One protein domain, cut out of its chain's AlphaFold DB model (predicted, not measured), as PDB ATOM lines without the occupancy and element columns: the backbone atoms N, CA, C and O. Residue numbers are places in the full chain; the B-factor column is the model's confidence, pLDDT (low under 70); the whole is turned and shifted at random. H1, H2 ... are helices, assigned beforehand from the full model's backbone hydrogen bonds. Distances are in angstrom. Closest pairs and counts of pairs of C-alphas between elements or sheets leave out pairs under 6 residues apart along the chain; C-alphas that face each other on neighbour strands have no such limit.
ATOM      1  N   SER A  72     215.090 176.076 116.536       84.06
ATOM      2  CA  SER A  72     213.662 175.901 116.814       84.06
ATOM      3  C   SER A  72     213.391 175.082 118.081       84.06
ATOM      4  O   SER A  72     212.549 175.478 118.882       84.06
ATOM      5  N   SER A  73     214.150 174.011 118.332       83.25
ATOM      6  CA  SER A  73     214.040 173.203 119.559       83.25
ATOM      7  C   SER A  73     214.451 173.969 120.822       83.25
ATOM      8  O   SER A  73     213.796 173.884 121.860       83.25
ATOM      9  N   LEU A  74     215.520 174.764 120.737       85.12
ATOM     10  CA  LEU A  74     215.995 175.596 121.841       85.12
ATOM     11  C   LEU A  74     214.990 176.709 122.169       85.12
ATOM     12  O   LEU A  74     214.726 176.990 123.337       85.12
ATOM     13  N   PHE A  75     214.389 177.300 121.140       85.69
ATOM     14  CA  PHE A  75     213.343 178.306 121.283       85.69
ATOM     15  C   PHE A  75     212.056 177.733 121.893       85.69
ATOM     16  O   PHE A  75     211.478 178.334 122.798       85.69
ATOM     17  N   GLU A  76     211.643 176.542 121.456       87.12
ATOM     18  CA  GLU A  76     210.510 175.804 122.023       87.12
ATOM     19  C   GLU A  76     210.718 175.521 123.521       87.12
ATOM     20  O   GLU A  76     209.832 175.788 124.340       87.12
ATOM     21  N   ASN A  77     211.925 175.093 123.900       86.38
ATOM     22  CA  ASN A  77     212.299 174.884 125.298       86.38
ATOM     23  C   ASN A  77     212.256 176.183 126.113       86.38
ATOM     24  O   ASN A  77     211.685 176.195 127.204       86.38
ATOM     25  N   MET A  78     212.800 177.280 125.585       84.00
ATOM     26  CA  MET A  78     212.810 178.586 126.250       84.00
ATOM     27  C   MET A  78     211.390 179.106 126.514       84.00
ATOM     28  O   MET A  78     211.068 179.434 127.656       84.00
ATOM     29  N   ILE A  79     210.504 179.051 125.511       84.25
ATOM     30  CA  ILE A  79     209.083 179.397 125.676       84.25
ATOM     31  C   ILE A  79     208.431 178.525 126.755       84.25
ATOM     32  O   ILE A  79     207.665 179.019 127.583       84.25
ATOM     33  N   SER A  80     208.723 177.221 126.766       82.88
ATOM     34  CA  SER A  80     208.130 176.301 127.742       82.88
ATOM     35  C   SER A  80     208.535 176.617 129.189       82.88
ATOM     36  O   SER A  80     207.734 176.413 130.103       82.88
ATOM     37  N   VAL A  81     209.754 177.125 129.400       82.62
ATOM     38  CA  VAL A  81     210.281 177.504 130.716       82.62
ATOM     39  C   VAL A  81     209.680 178.829 131.176       82.62
ATOM     40  O   VAL A  81     209.181 178.904 132.298       82.62
ATOM     41  N   GLU A  82     209.653 179.844 130.311       75.69
ATOM     42  CA  GLU A  82     209.097 181.164 130.643       75.69
ATOM     43  C   GLU A  82     207.625 181.085 131.073       75.69
ATOM     44  O   GLU A  82     207.207 181.719 132.041       75.69
ATOM     45  N   LEU A  83     206.845 180.225 130.419       74.44
ATOM     46  CA  LEU A  83     205.428 180.024 130.730       74.44
ATOM     47  C   LEU A  83     205.161 179.287 132.040       74.44
ATOM     48  O   LEU A  83     204.091 179.448 132.621       74.44
ATOM     49  N   LYS A  84     206.095 178.442 132.488       76.12
ATOM     50  CA  LYS A  84     205.981 177.778 133.794       76.12
ATOM     51  C   LYS A  84     206.232 178.762 134.935       76.12
ATOM     52  O   LYS A  84     205.734 178.536 136.033       76.12
ATOM     53  N   GLY A  85     206.998 179.824 134.678       66.62
ATOM     54  CA  GLY A  85     207.378 180.820 135.676       66.62
ATOM     55  C   GLY A  85     206.351 181.933 135.886       66.62
ATOM     56  O   GLY A  85     206.240 182.432 137.003       66.62
ATOM     57  N   VAL A  86     205.598 182.333 134.850       65.94
ATOM     58  CA  VAL A  86     204.668 183.474 134.933       65.94
ATOM     59  C   VAL A  86     203.436 183.258 134.038       65.94
ATOM     60  O   VAL A  86     203.592 182.870 132.878       65.94
ATOM     61  N   PRO A  87     202.206 183.548 134.508       60.22
ATOM     62  CA  PRO A  87     201.032 183.590 133.639       60.22
ATOM     63  C   PRO A  87     201.174 184.728 132.613       60.22
ATOM     64  O   PRO A  87     200.963 185.899 132.919       60.22
ATOM     65  N   GLY A  88     201.574 184.377 131.391       65.44
ATOM     66  CA  GLY A  88     201.734 185.305 130.271       65.44
ATOM     67  C   GLY A  88     200.487 185.426 129.386       65.44
ATOM     68  O   GLY A  88     199.622 184.554 129.361       65.44
ATOM     69  N   PHE A  89     200.428 186.502 128.596       69.88
ATOM     70  CA  PHE A  89     199.339 186.819 127.654       69.88
ATOM     71  C   PHE A  89     199.373 185.988 126.351       69.88
ATOM     72  O   PHE A  89     198.447 186.029 125.541       69.88
ATOM     73  N   VAL A  90     200.445 185.226 126.108       75.19
ATOM     74  CA  VAL A  90     200.653 184.532 124.831       75.19
ATOM     75  C   VAL A  90     199.803 183.261 124.747       75.19
ATOM     76  O   VAL A  90     200.057 182.246 125.408       75.19
ATOM     77  N   THR A  91     198.801 183.292 123.870       80.94
ATOM     78  CA  THR A  91     197.906 182.148 123.652       80.94
ATOM     79  C   THR A  91     198.663 180.922 123.113       80.94
ATOM     80  O   THR A  91     199.684 181.075 122.436       80.94
ATOM     81  N   PRO A  92     198.185 179.687 123.370       81.56
ATOM     82  CA  PRO A  92     198.758 178.476 122.772       81.56
ATOM     83  C   PRO A  92     198.879 178.559 121.246       81.56
ATOM     84  O   PRO A  92     199.900 178.175 120.687       81.56
ATOM     85  N   ARG A  93     197.875 179.149 120.584       85.88
ATOM     86  CA  ARG A  93     197.846 179.321 119.128       85.88
ATOM     87  C   ARG A  93     199.002 180.182 118.627       85.88
ATOM     88  O   ARG A  93     199.694 179.784 117.700       85.88
ATOM     89  N   THR A  94     199.233 181.334 119.259       85.31
ATOM     90  CA  THR A  94     200.336 182.236 118.892       85.31
ATOM     91  C   THR A  94     201.690 181.534 119.015       85.31
ATOM     92  O   THR A  94     202.547 181.710 118.158       85.31
ATOM     93  N   ARG A  95     201.865 180.681 120.030       82.81
ATOM     94  CA  ARG A  95     203.111 179.931 120.259       82.81
ATOM     95  C   ARG A  95     203.382 178.902 119.176       82.81
ATOM     96  O   ARG A  95     204.484 178.873 118.637       82.81
ATOM     97  N   SER A  96     202.373 178.102 118.834       86.12
ATOM     98  CA  SER A  96     202.475 177.147 117.731       86.12
ATOM     99  C   SER A  96     202.855 177.858 116.434       86.12
ATOM    100  O   SER A  96     203.797 177.435 115.776       86.12
ATOM    101  N   SER A  97     202.227 179.001 116.136       89.38
ATOM    102  CA  SER A  97     202.570 179.800 114.954       89.38
ATOM    103  C   SER A  97     203.998 180.358 114.987       89.38
ATOM    104  O   SER A  97     204.652 180.389 113.950       89.38
ATOM    105  N   MET A  98     204.518 180.769 116.149       87.75
ATOM    106  CA  MET A  98     205.910 181.230 116.275       87.75
ATOM    107  C   MET A  98     206.916 180.101 116.008       87.75
ATOM    108  O   MET A  98     207.894 180.306 115.289       87.75
ATOM    109  N   ILE A  99     206.668 178.906 116.554       89.06
ATOM    110  CA  ILE A  99     207.531 177.731 116.351       89.06
ATOM    111  C   ILE A  99     207.466 177.263 114.893       89.06
ATOM    112  O   ILE A  99     208.503 177.001 114.286       89.06
ATOM    113  N   GLU A 100     206.268 177.186 114.312       90.12
ATOM    114  CA  GLU A 100     206.083 176.838 112.900       90.12
ATOM    115  C   GLU A 100     206.781 177.830 111.977       90.12
ATOM    116  O   GLU A 100     207.449 177.415 111.033       90.12
ATOM    117  N   TYR A 101     206.697 179.128 112.275       91.38
ATOM    118  CA  TYR A 101     207.393 180.149 111.504       91.38
ATOM    119  C   TYR A 101     208.917 179.990 111.585       91.38
ATOM    120  O   TYR A 101     209.590 180.043 110.558       91.38
ATOM    121  N   MET A 102     209.476 179.707 112.769       87.00
ATOM    122  CA  MET A 102     210.906 179.395 112.895       87.00
ATOM    123  C   MET A 102     211.307 178.155 112.096       87.00
ATOM    124  O   MET A 102     212.295 178.201 111.370       87.00
ATOM    125  N   ARG A 103     210.534 177.066 112.180       88.50
ATOM    126  CA  ARG A 103     210.792 175.844 111.399       88.50
ATOM    127  C   ARG A 103     210.686 176.101 109.896       88.50
ATOM    128  O   ARG A 103     211.456 175.537 109.128       88.50
ATOM    129  N   HIS A 104     209.763 176.964 109.474       89.56
ATOM    130  CA  HIS A 104     209.635 177.377 108.080       89.56
ATOM    131  C   HIS A 104     210.863 178.157 107.604       89.56
ATOM    132  O   HIS A 104     211.388 177.847 106.541       89.56
ATOM    133  N   LEU A 105     211.363 179.109 108.398       85.81
ATOM    134  CA  LEU A 105     212.597 179.836 108.089       85.81
ATOM    135  C   LEU A 105     213.806 178.895 108.017       85.81
ATOM    136  O   LEU A 105     214.587 178.984 107.079       85.81
ATOM    137  N   GLU A 106     213.941 177.963 108.964       83.75
ATOM    138  CA  GLU A 106     214.990 176.933 108.939       83.75
ATOM    139  C   GLU A 106     214.897 176.064 107.682       83.75
ATOM    140  O   GLU A 106     215.904 175.804 107.031       83.75
ATOM    141  N   TRP A 107     213.688 175.664 107.290       83.88
ATOM    142  CA  TRP A 107     213.474 174.922 106.053       83.88
ATOM    143  C   TRP A 107     213.822 175.752 104.812       83.88
ATOM    144  O   TRP A 107     214.465 175.242 103.902       83.88
ATOM    145  N   GLN A 108     213.457 177.036 104.762       82.56
ATOM    146  CA  GLN A 108     213.856 177.924 103.664       82.56
ATOM    147  C   GLN A 108     215.381 178.075 103.584       82.56
ATOM    148  O   GLN A 108     215.934 178.090 102.488       82.56
ATOM    149  N   ILE A 109     216.058 178.138 104.731       76.06
ATOM    150  CA  ILE A 109     217.522 178.157 104.842       76.06
ATOM    151  C   ILE A 109     218.131 176.845 104.313       76.06
ATOM    152  O   ILE A 109     219.111 176.899 103.569       76.06
ATOM    153  N   ASP A 110     217.527 175.690 104.616       70.69
ATOM    154  CA  ASP A 110     217.944 174.384 104.079       70.69
ATOM    155  C   ASP A 110     217.763 174.301 102.547       70.69
ATOM    156  O   ASP A 110     218.575 173.690 101.855       70.69
ATOM    157  N   GLN A 111     216.709 174.927 102.003       72.62
ATOM    158  CA  GLN A 111     216.424 174.969 100.558       72.62
ATOM    159  C   GLN A 111     217.347 175.919  99.781       72.62
ATOM    160  O   GLN A 111     217.438 175.823  98.557       72.62
ATOM    161  N   LEU A 112     218.049 176.832 100.459       70.12
ATOM    162  CA  LEU A 112     219.102 177.649  99.855       70.12
ATOM    163  C   LEU A 112     220.354 176.783  99.643       70.12
ATOM    164  O   LEU A 112     221.368 176.907 100.333       70.12
ATOM    165  N   SER A 113     220.283 175.877  98.670       52.84
ATOM    166  CA  SER A 113     221.407 175.068  98.209       52.84
ATOM    167  C   SER A 113     222.453 175.974  97.549       52.84
ATOM    168  O   SER A 113     222.338 176.313  96.371       52.84
ATOM    169  N   GLY A 114     223.461 176.399  98.317       48.56
ATOM    170  CA  GLY A 114     224.598 177.148  97.770       48.56
ATOM    171  C   GLY A 114     225.606 177.749  98.755       48.56
ATOM    172  O   GLY A 114     226.617 178.270  98.296       48.56
ATOM    173  N   ILE A 115     225.378 177.723 100.077       50.00
ATOM    174  CA  ILE A 115     226.252 178.453 101.032       50.00
ATOM    175  C   ILE A 115     226.827 177.574 102.159       50.00
ATOM    176  O   ILE A 115     227.676 178.025 102.924       50.00
ATOM    177  N   TRP A 116     226.450 176.301 102.258       51.09
ATOM    178  CA  TRP A 116     226.844 175.486 103.408       51.09
ATOM    179  C   TRP A 116     228.068 174.626 103.102       51.09
ATOM    180  O   TRP A 116     228.006 173.728 102.264       51.09
ATOM    181  N   ARG A 117     229.169 174.862 103.831       48.41
ATOM    182  CA  ARG A 117     230.158 173.807 104.073       48.41
ATOM    183  C   ARG A 117     229.436 172.692 104.820       48.41
ATOM    184  O   ARG A 117     229.065 172.862 105.980       48.41
ATOM    185  N   THR A 118     229.199 171.572 104.155       51.12
ATOM    186  CA  THR A 118     228.901 170.322 104.848       51.12
ATOM    187  C   THR A 118     230.096 169.967 105.729       51.12
ATOM    188  O   THR A 118     231.243 170.218 105.366       51.12
ATOM    189  N   GLN A 119     229.834 169.380 106.892       49.38
ATOM    190  CA  GLN A 119     230.854 168.952 107.859       49.38
ATOM    191  C   GLN A 119     231.892 167.986 107.236       49.38
ATOM    192  O   GLN A 119     233.028 167.900 107.685       49.38
ATOM    193  N   GLU A 120     231.522 167.324 106.136       50.28
ATOM    194  CA  GLU A 120     232.392 166.496 105.290       50.28
ATOM    195  C   GLU A 120     233.454 167.295 104.513       50.28
ATOM    196  O   GLU A 120     234.518 166.766 104.200       50.28
ATOM    197  N   MET A 121     233.207 168.573 104.204       51.25
ATOM    198  CA  MET A 121     234.212 169.430 103.572       51.25
ATOM    199  C   MET A 121     235.279 169.890 104.570       51.25
ATOM    200  O   MET A 121     236.437 170.005 104.182       51.25
ATOM    201  N   GLU A 122     234.941 170.112 105.845       51.25
ATOM    202  CA  GLU A 122     235.931 170.477 106.878       51.25
ATOM    203  C   GLU A 122     236.976 169.376 107.088       51.25
ATOM    204  O   GLU A 122     238.173 169.663 107.107       51.25
ATOM    205  N   THR A 123     236.559 168.108 107.131       54.16
ATOM    206  CA  THR A 123     237.491 166.975 107.248       54.16
ATOM    207  C   THR A 123     238.350 166.777 106.000       54.16
ATOM    208  O   THR A 123     239.502 166.355 106.111       54.16
ATOM    209  N   MET A 124     237.838 167.121 104.813       50.59
ATOM    210  CA  MET A 124     238.611 167.046 103.572       50.59
ATOM    211  C   MET A 124     239.728 168.102 103.538       50.59
ATOM    212  O   MET A 124     240.872 167.765 103.235       50.59
ATOM    213  N   TYR A 125     239.445 169.352 103.921       50.19
ATOM    214  CA  TYR A 125     240.457 170.418 103.950       50.19
ATOM    215  C   TYR A 125     241.498 170.234 105.070       50.19
ATOM    216  O   TYR A 125     242.685 170.443 104.823       50.19
ATOM    217  N   GLU A 126     241.112 169.740 106.252       52.62
ATOM    218  CA  GLU A 126     242.076 169.428 107.324       52.62
ATOM    219  C   GLU A 126     243.066 168.307 106.957       52.62
ATOM    220  O   GLU A 126     244.160 168.235 107.523       52.62
ATOM    221  N   SER A 127     242.705 167.420 106.023       49.06
ATOM    222  CA  SER A 127     243.598 166.352 105.550       49.06
ATOM    223  C   SER A 127     244.635 166.827 104.522       49.06
ATOM    224  O   SER A 127     245.721 166.249 104.430       49.06
ATOM    225  N   VAL A 128     244.341 167.912 103.797       51.25
ATOM    226  CA  VAL A 128     245.257 168.511 102.815       51.25
ATOM    227  C   VAL A 128     246.352 169.320 103.519       51.25
ATOM    228  O   VAL A 128     247.520 169.189 103.160       51.25
ATOM    229  N   ASP A 129     246.017 170.053 104.585       46.91
ATOM    230  CA  ASP A 129     246.987 170.860 105.349       46.91
ATOM    231  C   ASP A 129     247.951 170.038 106.223       46.91
ATOM    232  O   ASP A 129     248.984 170.544 106.649       46.91
ATOM    233  N   LYS A 130     247.654 168.759 106.490       44.47
ATOM    234  CA  LYS A 130     248.535 167.856 107.261       44.47
ATOM    235  C   LYS A 130     249.466 167.002 106.393       44.47
ATOM    236  O   LYS A 130     250.162 166.142 106.930       44.47
TER     237      LYS A 130
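AT A GLANCE: This is residues 72 to 130 of the 132 residues of an uncharacterized protein of Paenibacillus phyllosphaerae (UniProt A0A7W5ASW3). A helical hairpin, H1 folding back beside the first part of the longer H2, continues through a loose link into a third helix, H3, which sticks out alone beyond the far end of H2. The printed part has 59 residues with three named helices, H1, H2 and H3, and no named strand: all helix. It is extended, with a radius of gyration of the C-alphas of 18.4 A and spans of 56 by 24 by 10 A.

IN THESE COORDINATES: H1, residues 72 to 85, begins at C-alpha 72 (213.662, 175.901, 116.814) and is 20.5 A long. H2, residues 92 to 111, is 28.6 A long. H3, residues 119 to 128, is 15.3 A long and ends at C-alpha 128 (245.257, 168.511, 102.815).

HOW THE PARTS SIT: H1 and H2 form a helical hairpin, with a shallow tilt of 18 degrees, opposite ways. They touch through residues 72 to 76 and 99 to 103 alone; the closest C-alphas, of Ser 72 and Met 102, are 5.9 A apart. H3 is apart from H1 and from H2. Every O i to N i+4 pair is within hydrogen-bond range in H2, against 9 of 10 in H1 and 4 of 6 in H3.

THE WHOLE: The C-alphas farthest apart, of Pro 87 and Lys 130, are 56.6 A apart. The printed part has no cut, and both links are short. Residues 85 to 89 and 113 to 130 have pLDDT under 70.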